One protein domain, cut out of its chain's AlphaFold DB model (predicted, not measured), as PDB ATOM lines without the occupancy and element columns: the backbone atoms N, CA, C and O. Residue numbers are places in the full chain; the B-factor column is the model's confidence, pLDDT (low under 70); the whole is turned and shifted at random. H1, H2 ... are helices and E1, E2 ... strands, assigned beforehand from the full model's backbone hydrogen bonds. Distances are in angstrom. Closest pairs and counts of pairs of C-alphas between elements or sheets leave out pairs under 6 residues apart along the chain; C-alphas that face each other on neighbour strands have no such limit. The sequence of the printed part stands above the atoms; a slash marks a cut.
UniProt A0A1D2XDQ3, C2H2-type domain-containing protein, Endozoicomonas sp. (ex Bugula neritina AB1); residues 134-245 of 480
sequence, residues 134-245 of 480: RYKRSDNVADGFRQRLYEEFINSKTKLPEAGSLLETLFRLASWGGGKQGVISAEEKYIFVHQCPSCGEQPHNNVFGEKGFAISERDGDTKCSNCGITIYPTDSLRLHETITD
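Overview. This is residues 134 to 245 of the 480 residues of the protein "C2H2-type domain-containing protein" of Endozoicomonas sp. (ex Bugula neritina AB1) (UniProt A0A1D2XDQ3). A small three-stranded sheet, E1 E2 E3, has H2 and the short H3 packed over one face, and the longer H1 packs on H3 on its side away from the sheet, making a corner with H2 where the last residues of H1, 150 to 153, come near the beginning of H2. Short H4 packs on the first part of H1, while residues 154 to 165 make a wide loop between H1 and H2, and two long stretches, residues 194 to 212 and 217 to 232, run out from the sheet and fold back. The printed part has 112 residues, with four named helices and three named strands in the order H1 H2 E1 E2 E3 H3 H4. The sheet's order is E1 E2 E3, antiparallel throughout; the class is mixed, helices and strands, with 46 residues in named elements, under half. The whole is compact, with a radius of gyration of the C-alphas of 13.8 A and spans of 37 by 36 by 21 A.

Along the chain. H1, residues 141 to 153, begins at C-alpha 141 (144.777, 109.507, 78.885) and is 18.5 A long. H2, residues 166 to 175, is 14.3 A long. E1 holds residues 182 to 185. E2, residues 188 to 193, is 16.3 A long and begins at C-alpha 188 (165.673, 117.821, 101.631). E3 holds residues 213 to 216, and H3 residues 233 to 237. H4, residues 239 to 242, ends at C-alpha 242 (145.801, 120.646, 78.346).

Arrangement. E1, E2 and E3 form a meander, each strand the antiparallel neighbour of the one before. The hairpin E1 and E2 has N 185 and O 188 at 2.9 A, and the hairpin E2 and E3 has N 213 and O 193 at 2.8 A. H2 is on the sheet at a height of 9.1 A, in two layers, a helix on one face of a sheet; the closest C-alphas of H2 and E2 are those of Phe 171 and Ile 191, 6.1 A apart. H3 is on the same face, at a height of 8.0 A. H1 touches H3, the closest C-alphas being those of Tyr 150 and Thr 234 at 5.7 A. With residues 150 to 153 alone, H1 only just touches H2, with 3 pairs of C-alphas within 8 A, the closest Phe 153 and Leu 166 at 4.9 A; their lines are about perpendicular, at 88 degrees. H1 touches H4 with residues 142 to 146 alone, the closest C-alphas being those of Ala 142 and His 240, 5.7 A apart. H1 and E2 are apart. In H1 and H2 every O i to N i+4 pair is within hydrogen-bond range; in H3 it is 0 of 1, with 2 of 2 O i to N i+3 pairs within range, and H4 is too short for an O i to N i+4 pair.

Size, cuts and confidence. The two C-alphas farthest apart, of Ala 186 and Asp 245, are 40.5 A apart. The printed part has no cut. The links H1 to H2, E2 to E3 and E3 to H3 are long. The mean pLDDT of the printed part is 91.8, and residues 244 to 245 are under 70.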
ATOM      1  N   ARG A 134     145.936 105.164  76.390       88.25
ATOM      2  CA  ARG A 134     146.282 104.903  77.794       88.25
ATOM      3  C   ARG A 134     147.673 104.288  77.891       88.25
ATOM      4  O   ARG A 134     147.949 103.267  77.250       88.25
ATOM      5  N   TYR A 135     148.542 104.890  78.692       91.94
ATOM      6  CA  TYR A 135     149.919 104.440  78.897       91.94
ATOM      7  C   TYR A 135     150.003 103.534  80.130       91.94
ATOM      8  O   TYR A 135     149.315 103.773  81.110       91.94
ATOM      9  N   LYS A 136     150.774 102.438  80.061       91.38
ATOM     10  CA  LYS A 136     150.967 101.467  81.167       91.38
ATOM     11  C   LYS A 136     149.690 101.032  81.925       91.38
ATOM     12  O   LYS A 136     149.750 100.683  83.094       91.38
ATOM     13  N   ARG A 137     148.556 100.926  81.214       86.38
ATOM     14  CA  ARG A 137     147.223 100.578  81.764       86.38
ATOM     15  C   ARG A 137     146.643 101.629  82.728       86.38
ATOM     16  O   ARG A 137     145.824 101.264  83.559       86.38
ATOM     17  N   SER A 138     147.022 102.897  82.567       89.88
ATOM     18  CA  SER A 138     146.375 104.035  83.222       89.88
ATOM     19  C   SER A 138     144.859 104.035  83.006       89.88
ATOM     20  O   SER A 138     144.369 103.519  81.991       89.88
ATOM     21  N   ASP A 139     144.123 104.633  83.942       87.62
ATOM     22  CA  ASP A 139     142.660 104.682  83.891       87.62
ATOM     23  C   ASP A 139     142.169 105.525  82.707       87.62
ATOM     24  O   ASP A 139     141.326 105.068  81.928       87.62
ATOM     25  N   ASN A 140     142.790 106.691  82.495       88.50
ATOM     26  CA  ASN A 140     142.510 107.627  81.401       88.50
ATOM     27  C   ASN A 140     143.805 108.100  80.693       88.50
ATOM     28  O   ASN A 140     144.914 107.631  80.990       88.50
ATOM     29  N   VAL A 141     143.660 108.982  79.694       88.81
ATOM     30  CA  VAL A 141     144.777 109.507  78.885       88.81
ATOM     31  C   VAL A 141     145.651 110.462  79.694       88.81
ATOM     32  O   VAL A 141     146.876 110.372  79.608       88.81
ATOM     33  N   ALA A 142     145.038 111.331  80.502       90.62
ATOM     34  CA  ALA A 142     145.744 112.310  81.321       90.62
ATOM     35  C   ALA A 142     146.685 111.632  82.328       90.62
ATOM     36  O   ALA A 142     147.856 111.994  82.407       90.62
ATOM     37  N   ASP A 143     146.240 110.581  83.015       91.81
ATOM     38  CA  ASP A 143     147.080 109.821  83.948       91.81
ATOM     39  C   ASP A 143     148.239 109.115  83.243       91.81
ATOM     40  O   ASP A 143     149.377 109.132  83.717       91.81
ATOM     41  N   GLY A 144     147.974 108.556  82.059       93.06
ATOM     42  CA  GLY A 144     149.018 107.963  81.231       93.06
ATOM     43  C   GLY A 144     150.064 108.990  80.791       93.06
ATOM     44  O   GLY A 144     151.260 108.696  80.777       93.06
ATOM     45  N   PHE A 145     149.625 110.202  80.453       93.94
ATOM     46  CA  PHE A 145     150.513 111.311  80.134       93.94
ATOM     47  C   PHE A 145     151.338 111.758  81.335       93.94
ATOM     48  O   PHE A 145     152.546 111.909  81.191       93.94
ATOM     49  N   ARG A 146     150.716 111.945  82.504       95.00
ATOM     50  CA  ARG A 146     151.397 112.382  83.734       95.00
ATOM     51  C   ARG A 146     152.541 111.441  84.086       95.00
ATOM     52  O   ARG A 146     153.678 111.882  84.245       95.00
ATOM     53  N   GLN A 147     152.253 110.138  84.086       95.88
ATOM     54  CA  GLN A 147     153.262 109.107  84.303       95.88
ATOM     55  C   GLN A 147     154.361 109.159  83.237       95.88
ATOM     56  O   GLN A 147     155.543 109.108  83.567       95.88
ATOM     57  N   ARG A 148     153.997 109.276  81.953       95.44
ATOM     58  CA  ARG A 148     154.992 109.321  80.876       95.44
ATOM     59  C   ARG A 148     155.889 110.557  80.966       95.44
ATOM     60  O   ARG A 148     157.086 110.430  80.752       95.44
ATOM     61  N   LEU A 149     155.333 111.723  81.281       94.94
ATOM     62  CA  LEU A 149     156.083 112.965  81.437       94.94
ATOM     63  C   LEU A 149     157.062 112.877  82.613       94.94
ATOM     64  O   LEU A 149     158.223 113.242  82.465       94.94
ATOM     65  N   TYR A 150     156.612 112.350  83.754       96.25
ATOM     66  CA  TYR A 150     157.484 112.070  84.896       96.25
ATOM     67  C   TYR A 150     158.653 111.149  84.511       96.25
ATOM     68  O   TYR A 150     159.806 111.468  84.790       96.25
ATOM     69  N   GLU A 151     158.370 110.058  83.791       95.31
ATOM     70  CA  GLU A 151     159.392 109.124  83.304       95.31
ATOM     71  C   GLU A 151     160.421 109.774  82.367       95.31
ATOM     72  O   GLU A 151     161.580 109.364  82.352       95.31
ATOM     73  N   GLU A 152     160.025 110.783  81.588       93.56
ATOM     74  CA  GLU A 152     160.963 111.534  80.749       93.56
ATOM     75  C   GLU A 152     161.853 112.478  81.563       93.56
ATOM     76  O   GLU A 152     163.010 112.676  81.206       93.56
ATOM     77  N   PHE A 153     161.361 113.022  82.680       93.69
ATOM     78  CA  PHE A 153     162.139 113.926  83.536       93.69
ATOM     79  C   PHE A 153     163.203 113.191  84.368       93.69
ATOM     80  O   PHE A 153     164.225 113.783  84.709       93.69
ATOM     81  N   ILE A 154     163.000 111.903  84.657       93.38
ATOM     82  CA  ILE A 154     163.988 111.032  85.328       93.38
ATOM     83  C   ILE A 154     164.932 110.318  84.352       93.38
ATOM     84  O   ILE A 154     165.781 109.526  84.764       93.38
ATOM     85  N   ASN A 155     164.763 110.531  83.047       87.81
ATOM     86  CA  ASN A 155     165.462 109.770  82.023       87.81
ATOM     87  C   ASN A 155     166.977 110.026  82.074       87.81
ATOM     88  O   ASN A 155     167.437 111.166  82.055       87.81
ATOM     89  N   SER A 156     167.781 108.960  82.066       83.50
ATOM     90  CA  SER A 156     169.245 109.070  82.121       83.50
ATOM     91  C   SER A 156     169.853 109.773  80.904       83.50
ATOM     92  O   SER A 156     170.968 110.278  80.991       83.50
ATOM     93  N   LYS A 157     169.128 109.847  79.780       80.25
ATOM     94  CA  LYS A 157     169.575 110.551  78.566       80.25
ATOM     95  C   LYS A 157     169.745 112.054  78.756       80.25
ATOM     96  O   LYS A 157     170.498 112.666  78.008       80.25
ATOM     97  N   THR A 158     169.029 112.638  79.710       78.69
ATOM     98  CA  THR A 158     169.125 114.063  80.031       78.69
ATOM     99  C   THR A 158     169.940 114.291  81.292       78.69
ATOM    100  O   THR A 158     169.838 115.368  81.852       78.69
ATOM    101  N   LYS A 159     170.678 113.288  81.788       89.75
ATOM    102  CA  LYS A 159     171.447 113.426  83.019       89.75
ATOM    103  C   LYS A 159     172.750 114.179  82.754       89.75
ATOM    104  O   LYS A 159     173.547 113.732  81.928       89.75
ATOM    105  N   LEU A 160     172.977 115.265  83.480       88.94
ATOM    106  CA  LEU A 160     174.270 115.938  83.561       88.94
ATOM    107  C   LEU A 160     175.004 115.560  84.863       88.94
ATOM    108  O   LEU A 160     174.355 115.097  85.809       88.94
ATOM    109  N   PRO A 161     176.347 115.673  84.905       90.75
ATOM    110  CA  PRO A 161     177.148 115.187  86.029       90.75
ATOM    111  C   PRO A 161     176.746 115.788  87.379       90.75
ATOM    112  O   PRO A 161     176.576 115.041  88.341       90.75
ATOM    113  N   GLU A 162     176.519 117.101  87.424       93.62
ATOM    114  CA  GLU A 162     176.320 117.860  88.662       93.62
ATOM    115  C   GLU A 162     174.852 118.245  88.860       93.62
ATOM    116  O   GLU A 162     174.312 118.187  89.969       93.62
ATOM    117  N   ALA A 163     174.158 118.592  87.772       91.94
ATOM    118  CA  ALA A 163     172.732 118.911  87.831       91.94
ATOM    119  C   ALA A 163     171.827 117.675  87.976       91.94
ATOM    120  O   ALA A 163     170.654 117.829  88.330       91.94
ATOM    121  N   GLY A 164     172.344 116.470  87.718       94.75
ATOM    122  CA  GLY A 164     171.567 115.238  87.772       94.75
ATOM    123  C   GLY A 164     170.568 115.155  86.619       94.75
ATOM    124  O   GLY A 164     170.914 115.406  85.474       94.75
ATOM    125  N   SER A 165     169.338 114.749  86.896       94.81
ATOM    126  CA  SER A 165     168.220 114.634  85.959       94.81
ATOM    127  C   SER A 165     167.452 115.954  85.787       94.81
ATOM    128  O   SER A 165     167.589 116.902  86.567       94.81
ATOM    129  N   LEU A 166     166.560 116.005  84.791       94.38
ATOM    130  CA  LEU A 166     165.639 117.138  84.635       94.38
ATOM    131  C   LEU A 166     164.660 117.246  85.811       94.38
ATOM    132  O   LEU A 166     164.238 118.350  86.157       94.38
ATOM    133  N   LEU A 167     164.326 116.125  86.459       95.88
ATOM    134  CA  LEU A 167     163.526 116.118  87.680       95.88
ATOM    135  C   LEU A 167     164.244 116.844  88.829       95.88
ATOM    136  O   LEU A 167     163.650 117.715  89.459       95.88
ATOM    137  N   GLU A 168     165.520 116.539  89.069       95.75
ATOM    138  CA  GLU A 168     166.338 117.209  90.099       95.75
ATOM    139  C   GLU A 168     166.478 118.711  89.804       95.75
ATOM    140  O   GLU A 168     166.411 119.553  90.703       95.75
ATOM    141  N   THR A 169     166.565 119.079  88.524       95.94
ATOM    142  CA  THR A 169     166.511 120.486  88.094       95.94
ATOM    143  C   THR A 169     165.179 121.149  88.419       95.94
ATOM    144  O   THR A 169     165.169 122.271  88.930       95.94
ATOM    145  N   LEU A 170     164.055 120.463  88.200       97.06
ATOM    146  CA  LEU A 170     162.737 120.970  88.573       97.06
ATOM    147  C   LEU A 170     162.628 121.192  90.092       97.06
ATOM    148  O   LEU A 170     162.145 122.244  90.508       97.06
ATOM    149  N   PHE A 171     163.126 120.264  90.918       96.75
ATOM    150  CA  PHE A 171     163.180 120.427  92.378       96.75
ATOM    151  C   PHE A 171     164.025 121.636  92.798       96.75
ATOM    152  O   PHE A 171     163.597 122.441  93.631       96.75
ATOM    153  N   ARG A 172     165.210 121.806  92.199       95.19
ATOM    154  CA  ARG A 172     166.092 122.956  92.453       95.19
ATOM    155  C   ARG A 172     165.417 124.276  92.092       95.19
ATOM    156  O   ARG A 172     165.357 125.168  92.936       95.19
ATOM    157  N   LEU A 173     164.840 124.386  90.896       96.00
ATOM    158  CA  LEU A 173     164.090 125.577  90.494       96.00
ATOM    159  C   LEU A 173     162.899 125.836  91.425       96.00
ATOM    160  O   LEU A 173     162.717 126.959  91.889       96.00
ATOM    161  N   ALA A 174     162.122 124.810  91.776       95.44
ATOM    162  CA  ALA A 174     161.005 124.954  92.707       95.44
ATOM    163  C   ALA A 174     161.451 125.539  94.057       95.44
ATOM    164  O   ALA A 174     160.831 126.489  94.541       95.44
ATOM    165  N   SER A 175     162.569 125.056  94.614       92.44
ATOM    166  CA  SER A 175     163.160 125.591  95.852       92.44
ATOM    167  C   SER A 175     163.554 127.070  95.753       92.44
ATOM    168  O   SER A 175     163.550 127.799  96.746       92.44
ATOM    169  N   TRP A 176     163.842 127.548  94.543       88.12
ATOM    170  CA  TRP A 176     164.159 128.946  94.275       88.12
ATOM    171  C   TRP A 176     162.919 129.780  93.958       88.12
ATOM    172  O   TRP A 176     163.038 130.989  93.825       88.12
ATOM    173  N   GLY A 177     161.715 129.206  93.927       78.62
ATOM    174  CA  GLY A 177     160.452 129.904  93.646       78.62
ATOM    175  C   GLY A 177     159.915 130.791  94.775       78.62
ATOM    176  O   GLY A 177     158.823 131.341  94.653       78.62
ATOM    177  N   GLY A 178     160.653 130.944  95.879       75.75
ATOM    178  CA  GLY A 178     160.252 131.810  96.996       75.75
ATOM    179  C   GLY A 178     159.268 131.147  97.945       75.75
ATOM    180  O   GLY A 178     158.374 131.812  98.454       75.75
ATOM    181  N   GLY A 179     159.415 129.836  98.143       77.06
ATOM    182  CA  GLY A 179     158.657 129.053  99.116       77.06
ATOM    183  C   GLY A 179     157.294 128.563  98.635       77.06
ATOM    184  O   GLY A 179     156.790 127.590  99.175       77.06
ATOM    185  N   LYS A 180     156.709 129.177  97.596       81.56
ATOM    186  CA  LYS A 180     155.362 128.816  97.115       81.56
ATOM    187  C   LYS A 180     155.308 127.481  96.375       81.56
ATOM    188  O   LYS A 180     154.394 126.697  96.584       81.56
ATOM    189  N   GLN A 181     156.268 127.240  95.480       89.38
ATOM    190  CA  GLN A 181     156.294 126.016  94.672       89.38
ATOM    191  C   GLN A 181     157.280 124.971  95.202       89.38
ATOM    192  O   GLN A 181     157.151 123.792  94.889       89.38
ATOM    193  N   GLY A 182     158.255 125.382  96.008       89.69
ATOM    194  CA  GLY A 182     159.220 124.478  96.611       89.69
ATOM    195  C   GLY A 182     159.951 125.111  97.783       89.69
ATOM    196  O   GLY A 182     160.098 126.335  97.857       89.69
ATOM    197  N   VAL A 183     160.406 124.258  98.695       91.00
ATOM    198  CA  VAL A 183     161.156 124.627  99.901       91.00
ATOM    199  C   VAL A 183     162.289 123.637 100.134       91.00
ATOM    200  O   VAL A 183     162.250 122.508  99.649       91.00
ATOM    201  N   ILE A 184     163.288 124.065 100.901       89.56
ATOM    202  CA  ILE A 184     164.287 123.172 101.484       89.56
ATOM    203  C   ILE A 184     163.942 123.036 102.965       89.56
ATOM    204  O   ILE A 184     163.874 124.043 103.669       89.56
ATOM    205  N   SER A 185     163.703 121.814 103.430       85.62
ATOM    206  CA  SER A 185     163.391 121.518 104.830       85.62
ATOM    207  C   SER A 185     164.164 120.284 105.269       85.62
ATOM    208  O   SER A 185     164.121 119.263 104.590       85.62
ATOM    209  N   ALA A 186     164.889 120.386 106.388       82.94
ATOM    210  CA  ALA A 186     165.769 119.325 106.889       82.94
ATOM    211  C   ALA A 186     166.716 118.760 105.803       82.94
ATOM    212  O   ALA A 186     166.793 117.550 105.616       82.94
ATOM    213  N   GLU A 187     167.393 119.656 105.068       86.12
ATOM    214  CA  GLU A 187     168.338 119.345 103.971       86.12
ATOM    215  C   GLU A 187     167.723 118.658 102.735       86.12
ATOM    216  O   GLU A 187     168.422 118.389 101.762       86.12
ATOM    217  N   GLU A 188     166.409 118.449 102.724       91.62
ATOM    218  CA  GLU A 188     165.673 117.821 101.631       91.62
ATOM    219  C   GLU A 188     164.893 118.873 100.829       91.62
ATOM    220  O   GLU A 188     164.343 119.826 101.397       91.62
ATOM    221  N   LYS A 189     164.832 118.713  99.501       94.75
ATOM    222  CA  LYS A 189     164.051 119.602  98.632       94.75
ATOM    223  C   LYS A 189     162.648 119.046  98.464       94.75
ATOM    224  O   LYS A 189     162.463 117.868  98.181       94.75
ATOM    225  N   TYR A 190     161.665 119.926  98.569       96.00
ATOM    226  CA  TYR A 190     160.270 119.592  98.343       96.00
ATOM    227  C   TYR A 190     159.710 120.403  97.192       96.00
ATOM    228  O   TYR A 190     160.019 121.589  97.050       96.00
ATOM    229  N   ILE A 191     158.829 119.776  96.420       96.56
ATOM    230  CA  ILE A 191     157.962 120.459  95.470       96.56
ATOM    231  C   ILE A 191     156.516 120.366  95.941       96.56
ATOM    232  O   ILE A 191     156.068 119.340  96.461       96.56
ATOM    233  N   PHE A 192     155.791 121.458  95.752       96.62
ATOM    234  CA  PHE A 192     154.380 121.546  96.067       96.62
ATOM    235  C   PHE A 192     153.539 121.169  94.847       96.62
ATOM    236  O   PHE A 192     153.794 121.634  93.735       96.62
ATOM    237  N   VAL A 193     152.508 120.352  95.049       96.62
ATOM    238  CA  VAL A 193     151.458 120.087  94.057       96.62
ATOM    239  C   VAL A 193     150.120 120.431  94.697       96.62
ATOM    240  O   VAL A 193     149.703 119.793  95.659       96.62
ATOM    241  N   HIS A 194     149.448 121.450  94.160       95.12
ATOM    242  CA  HIS A 194     148.289 122.082  94.799       95.12
ATOM    243  C   HIS A 194     147.144 121.104  95.097       95.12
ATOM    244  O   HIS A 194     146.528 121.174  96.152       95.12
ATOM    245  N   GLN A 195     146.848 120.188  94.174       95.69
ATOM    246  CA  GLN A 195     145.755 119.234  94.338       95.69
ATOM    247  C   GLN A 195     145.989 117.945  93.564       95.69
ATOM    248  O   GLN A 195     146.755 117.909  92.601       95.69
ATOM    249  N   CYS A 196     145.265 116.901  93.956       96.31
ATOM    250  CA  CYS A 196     145.226 115.651  93.222       96.31
ATOM    251  C   CYS A 196     144.589 115.903  91.845       96.31
ATOM    252  O   CYS A 196     143.447 116.361  91.785       96.31
ATOM    253  N   PRO A 197     145.267 115.578  90.736       93.69
ATOM    254  CA  PRO A 197     144.753 115.844  89.393       93.69
ATOM    255  C   PRO A 197     143.604 114.913  88.979       93.69
ATOM    256  O   PRO A 197     142.960 115.171  87.970       93.69
ATOM    257  N   SER A 198     143.328 113.854  89.752       91.94
ATOM    258  CA  SER A 198     142.197 112.945  89.515       91.94
ATOM    259  C   SER A 198     140.962 113.320  90.342       91.94
ATOM    260  O   SER A 198     139.901 113.569  89.777       91.94
ATOM    261  N   CYS A 199     141.081 113.414  91.675       94.00
ATOM    262  CA  CYS A 199     139.927 113.655  92.558       94.00
ATOM    263  C   CYS A 199     139.861 115.056  93.186       94.00
ATOM    264  O   CYS A 199     138.934 115.333  93.942       94.00
ATOM    265  N   GLY A 200     140.837 115.932  92.928       95.56
ATOM    266  CA  GLY A 200     140.872 117.289  93.484       95.56
ATOM    267  C   GLY A 200     141.224 117.378  94.974       95.56
ATOM    268  O   GLY A 200     141.181 118.472  95.524       95.56
ATOM    269  N   GLU A 201     141.580 116.267  95.630       96.81
ATOM    270  CA  GLU A 201     141.992 116.244  97.041       96.81
ATOM    271  C   GLU A 201     143.151 117.212  97.312       96.81
ATOM    272  O   GLU A 201     144.116 117.258  96.546       96.81
ATOM    273  N   GLN A 202     143.078 117.941  98.428       96.44
ATOM    274  CA  GLN A 202     144.110 118.875  98.883       96.44
ATOM    275  C   GLN A 202     144.407 118.590 100.361       96.44
ATOM    276  O   GLN A 202     143.827 119.236 101.245       96.44
ATOM    277  N   PRO A 203     145.263 117.596 100.662       94.12
ATOM    278  CA  PRO A 203     145.520 117.215 102.041       94.12
ATOM    279  C   PRO A 203     146.254 118.344 102.768       94.12
ATOM    280  O   PRO A 203     147.025 119.084 102.164       94.12
ATOM    281  N   HIS A 204     146.045 118.493 104.073       91.50
ATOM    282  CA  HIS A 204     146.877 119.409 104.850       91.50
ATOM    283  C   HIS A 204     148.315 118.877 104.880       91.50
ATOM    284  O   HIS A 204     148.530 117.736 105.297       91.50
ATOM    285  N   ASN A 205     149.294 119.684 104.469       89.12
ATOM    286  CA  ASN A 205     150.702 119.316 104.559       89.12
ATOM    287  C   ASN A 205     151.465 120.297 105.460       89.12
ATOM    288  O   ASN A 205     151.312 121.512 105.373       89.12
ATOM    289  N   ASN A 206     152.317 119.755 106.330       89.00
ATOM    290  CA  ASN A 206     153.047 120.550 107.323       89.00
ATOM    291  C   ASN A 206     154.327 121.192 106.764       89.00
ATOM    292  O   ASN A 206     154.898 122.056 107.415       89.00
ATOM    293  N   VAL A 207     154.789 120.759 105.586       89.69
ATOM    294  CA  VAL A 207     156.027 121.263 104.969       89.69
ATOM    295  C   VAL A 207     155.830 122.682 104.439       89.69
ATOM    296  O   VAL A 207     156.684 123.535 104.661       89.69
ATOM    297  N   PHE A 208     154.698 122.942 103.780       89.19
ATOM    298  CA  PHE A 208     154.342 124.268 103.272       89.19
ATOM    299  C   PHE A 208     153.370 125.013 104.197       89.19
ATOM    300  O   PHE A 208     153.234 126.225 104.080       89.19
ATOM    301  N   GLY A 209     152.695 124.312 105.121       87.31
ATOM    302  CA  GLY A 209     151.650 124.909 105.962       87.31
ATOM    303  C   GLY A 209     150.377 125.256 105.180       87.31
ATOM    304  O   GLY A 209     149.594 126.099 105.609       87.31
ATOM    305  N   GLU A 210     150.177 124.613 104.028       88.75
ATOM    306  CA  GLU A 210     149.055 124.834 103.114       88.75
ATOM    307  C   GLU A 210     148.359 123.503 102.776       88.75
ATOM    308  O   GLU A 210     148.783 122.418 103.188       88.75
ATOM    309  N   LYS A 211     147.254 123.568 102.028       94.19
ATOM    310  CA  LYS A 211     146.574 122.374 101.514       94.19
ATOM    311  C   LYS A 211     147.152 121.979 100.158       94.19
ATOM    312  O   LYS A 211     147.174 122.793  99.249       94.19
ATOM    313  N   GLY A 212     147.586 120.734 100.025       95.25
ATOM    314  CA  GLY A 212     148.200 120.164  98.829       95.25
ATOM    315  C   GLY A 212     149.230 119.095  99.190       95.25
ATOM    316  O   GLY A 212     149.360 118.701 100.348       95.25
ATOM    317  N   PHE A 213     149.975 118.619  98.202       96.50
ATOM    318  CA  PHE A 213     150.987 117.580  98.371       96.50
ATOM    319  C   PHE A 213     152.379 118.201  98.449       96.50
ATOM    320  O   PHE A 213     152.756 118.988  97.584       96.50
ATOM    321  N   ALA A 214     153.150 117.802  99.459       95.69
ATOM    322  CA  ALA A 214     154.586 118.036  99.522       95.69
ATOM    323  C   ALA A 214     155.290 116.746  99.099       95.69
ATOM    324  O   ALA A 214     155.159 115.729  99.777       95.69
ATOM    325  N   ILE A 215     155.996 116.779  97.974       96.50
ATOM    326  CA  ILE A 215     156.729 115.621  97.452       96.50
ATOM    327  C   ILE A 215     158.210 115.902  97.655       96.50
ATOM    328  O   ILE A 215     158.662 116.973  97.252       96.50
ATOM    329  N   SER A 216     158.942 114.993  98.301       96.00
ATOM    330  CA  SER A 216     160.391 115.124  98.478       96.00
ATOM    331  C   SER A 216     161.141 114.657  97.225       96.00
ATOM    332  O   SER A 216     160.651 113.804  96.478       96.00
ATOM    333  N   GLU A 217     162.327 115.212  96.984       94.75
ATOM    334  CA  GLU A 217     163.219 114.792  95.894       94.75
ATOM    335  C   GLU A 217     163.634 113.325  96.064       94.75
ATOM    336  O   GLU A 217     163.646 112.574  95.089       94.75
ATOM    337  N   ARG A 218     163.865 112.888  97.307       93.62
ATOM    338  CA  ARG A 218     164.175 111.494  97.653       93.62
ATOM    339  C   ARG A 218     163.061 110.500  97.329       93.62
ATOM    340  O   ARG A 218     163.358 109.423  96.814       93.62
ATOM    341  N   ASP A 219     161.814 110.818  97.674       93.56
ATOM    342  CA  ASP A 219     160.685 109.906  97.446       93.56
ATOM    343  C   ASP A 219     160.325 109.842  95.958       93.56
ATOM    344  O   ASP A 219     159.887 108.806  95.458       93.56
ATOM    345  N   GLY A 220     160.517 110.951  95.238       93.31
ATOM    346  CA  GLY A 220     160.309 111.051  93.798       93.31
ATOM    347  C   GLY A 220     158.841 111.089  93.365       93.31
ATOM    348  O   GLY A 220     158.559 111.724  92.354       93.31
ATOM    349  N   ASP A 221     157.918 110.461  94.096       96.06
ATOM    350  CA  ASP A 221     156.461 110.553  93.939       96.06
ATOM    351  C   ASP A 221     155.722 110.264  95.265       96.06
ATOM    352  O   ASP A 221     156.330 109.958  96.290       96.06
ATOM    353  N   THR A 222     154.397 110.430  95.288       96.44
ATOM    354  CA  THR A 222     153.561 110.056  96.444       96.44
ATOM    355  C   THR A 222     152.186 109.558  96.002       96.44
ATOM    356  O   THR A 222     151.848 109.633  94.826       96.44
ATOM    357  N   LYS A 223     151.349 109.053  96.916       96.69
ATOM    358  CA  LYS A 223     149.978 108.612  96.606       96.69
ATOM    359  C   LYS A 223     148.929 109.514  97.241       96.69
ATOM    360  O   LYS A 223     149.047 109.916  98.394       96.69
ATOM    361  N   CYS A 224     147.849 109.767  96.508       96.62
ATOM    362  CA  CYS A 224     146.662 110.403  97.062       96.62
ATOM    363  C   CYS A 224     145.959 109.448  98.036       96.62
ATOM    364  O   CYS A 224     145.547 108.359  97.647       96.62
ATOM    365  N   SER A 225     145.766 109.869  99.285       95.38
ATOM    366  CA  SER A 225     145.066 109.079 100.308       95.38
ATOM    367  C   SER A 225     143.576 108.866 100.014       95.38
ATOM    368  O   SER A 225     143.003 107.898 100.503       95.38
ATOM    369  N   ASN A 226     142.956 109.742  99.216       96.31
ATOM    370  CA  ASN A 226     141.529 109.692  98.894       96.31
ATOM    371  C   ASN A 226     141.220 108.731  97.726       96.31
ATOM    372  O   ASN A 226     140.389 107.840  97.857       96.31
ATOM    373  N   CYS A 227     141.918 108.861  96.591       94.81
ATOM    374  CA  CYS A 227     141.651 108.046  95.390       94.81
ATOM    375  C   CYS A 227     142.760 107.042  95.030       94.81
ATOM    376  O   CYS A 227     142.607 106.275  94.085       94.81
ATOM    377  N   GLY A 228     143.886 107.033  95.750       94.81
ATOM    378  CA  GLY A 228     144.967 106.058  95.570       94.81
ATOM    379  C   GLY A 228     145.899 106.297  94.378       94.81
ATOM    380  O   GLY A 228     146.893 105.576  94.257       94.81
ATOM    381  N   ILE A 229     145.629 107.287  93.515       95.06
ATOM    382  CA  ILE A 229     146.494 107.578  92.364       95.06
ATOM    383  C   ILE A 229     147.858 108.126  92.800       95.06
ATOM    384  O   ILE A 229     147.970 108.815  93.817       95.06
ATOM    385  N   THR A 230     148.894 107.850  92.009       97.12
ATOM    386  CA  THR A 230     150.218 108.454  92.197       97.12
ATOM    387  C   THR A 230     150.191 109.927  91.786       97.12
ATOM    388  O   THR A 230     149.584 110.281  90.773       97.12
ATOM    389  N   ILE A 231     150.849 110.778  92.568       97.94
ATOM    390  CA  ILE A 231     151.088 112.201  92.340       97.94
ATOM    391  C   ILE A 231     152.578 112.374  92.068       97.94
ATOM    392  O   ILE A 231     153.409 111.981  92.887       97.94
ATOM    393  N   TYR A 232     152.906 112.958  90.922       98.06
ATOM    394  CA  TYR A 232     154.274 113.156  90.470       98.06
ATOM    395  C   TYR A 232     154.714 114.609  90.701       98.06
ATOM    396  O   TYR A 232     153.905 115.523  90.540       98.06
ATOM    397  N   PRO A 233     156.002 114.878  90.968       97.50
ATOM    398  CA  PRO A 233     156.558 116.231  91.009       97.50
ATOM    399  C   PRO A 233     156.257 117.046  89.749       97.50
ATOM    400  O   PRO A 233     155.993 118.243  89.830       97.50
ATOM    401  N   THR A 234     156.245 116.403  88.578       97.19
ATOM    402  CA  THR A 234     155.923 117.038  87.290       97.19
ATOM    403  C   THR A 234     154.463 117.494  87.194       97.19
ATOM    404  O   THR A 234     154.152 118.335  86.351       97.19
ATOM    405  N   ASP A 235     153.573 117.039  88.083       97.12
ATOM    406  CA  ASP A 235     152.207 117.567  88.179       97.12
ATOM    407  C   ASP A 235     152.173 119.022  88.656       97.12
ATOM    408  O   ASP A 235     151.212 119.727  88.354       97.12
ATOM    409  N   SER A 236     153.240 119.513  89.300       96.12
ATOM    410  CA  SER A 236     153.418 120.941  89.620       96.12
ATOM    411  C   SER A 236     153.427 121.842  88.376       96.12
ATOM    412  O   SER A 236     153.087 123.022  88.454       96.12
ATOM    413  N   LEU A 237     153.773 121.292  87.207       96.06
ATOM    414  CA  LEU A 237     153.733 121.998  85.924       96.06
ATOM    415  C   LEU A 237     152.319 122.047  85.336       96.06
ATOM    416  O   LEU A 237     152.059 122.836  84.427       96.06
ATOM    417  N   ARG A 238     151.420 121.173  85.817       94.62
ATOM    418  CA  ARG A 238     150.009 121.064  85.409       94.62
ATOM    419  C   ARG A 238     149.810 120.962  83.889       94.62
ATOM    420  O   ARG A 238     148.778 121.345  83.347       94.62
ATOM    421  N   LEU A 239     150.797 120.412  83.176       92.62
ATOM    422  CA  LEU A 239     150.762 120.264  81.714       92.62
ATOM    423  C   LEU A 239     149.658 119.297  81.256       92.62
ATOM    424  O   LEU A 239     149.122 119.443  80.158       92.62
ATOM    425  N   HIS A 240     149.270 118.359  82.124       91.00
ATOM    426  CA  HIS A 240     148.193 117.403  81.876       91.00
ATOM    427  C   HIS A 240     146.813 118.062  81.717       91.00
ATOM    428  O   HIS A 240     145.951 117.483  81.070       91.00
ATOM    429  N   GLU A 241     146.600 119.280  82.228       89.88
ATOM    430  CA  GLU A 241     145.318 119.999  82.099       89.88
ATOM    431  C   GLU A 241     144.992 120.403  80.659       89.88
ATOM    432  O   GLU A 241     143.860 120.748  80.338       89.88
ATOM    433  N   THR A 242     145.989 120.372  79.775       83.25
ATOM    434  CA  THR A 242     145.801 120.646  78.346       83.25
ATOM    435  C   THR A 242     145.297 119.430  77.567       83.25
ATOM    436  O   THR A 242     144.995 119.544  76.379       83.25
ATOM    437  N   ILE A 243     145.210 118.266  78.218       80.38
ATOM    438  CA  ILE A 243     144.745 117.020  77.616       80.38
ATOM    439  C   ILE A 243     143.241 116.946  77.743       80.38
ATOM    440  O   ILE A 243     142.678 117.054  78.828       80.38
ATOM    441  N   THR A 244     142.597 116.677  76.617       68.25
ATOM    442  CA  THR A 244     141.185 116.319  76.582       68.25
ATOM    443  C   THR A 244     141.055 114.898  76.052       68.25
ATOM    444  O   THR A 244     141.711 114.536  75.073       68.25
ATOM    445  N   ASP A 245     140.180 114.091  76.657       60.59
ATOM    446  CA  ASP A 245     140.022 112.672  76.295       60.59
ATOM    447  C   ASP A 245     139.619 112.456  74.821       60.59
ATOM    448  O   ASP A 245     139.826 111.372  74.265       60.59
TER     449      ASP A 245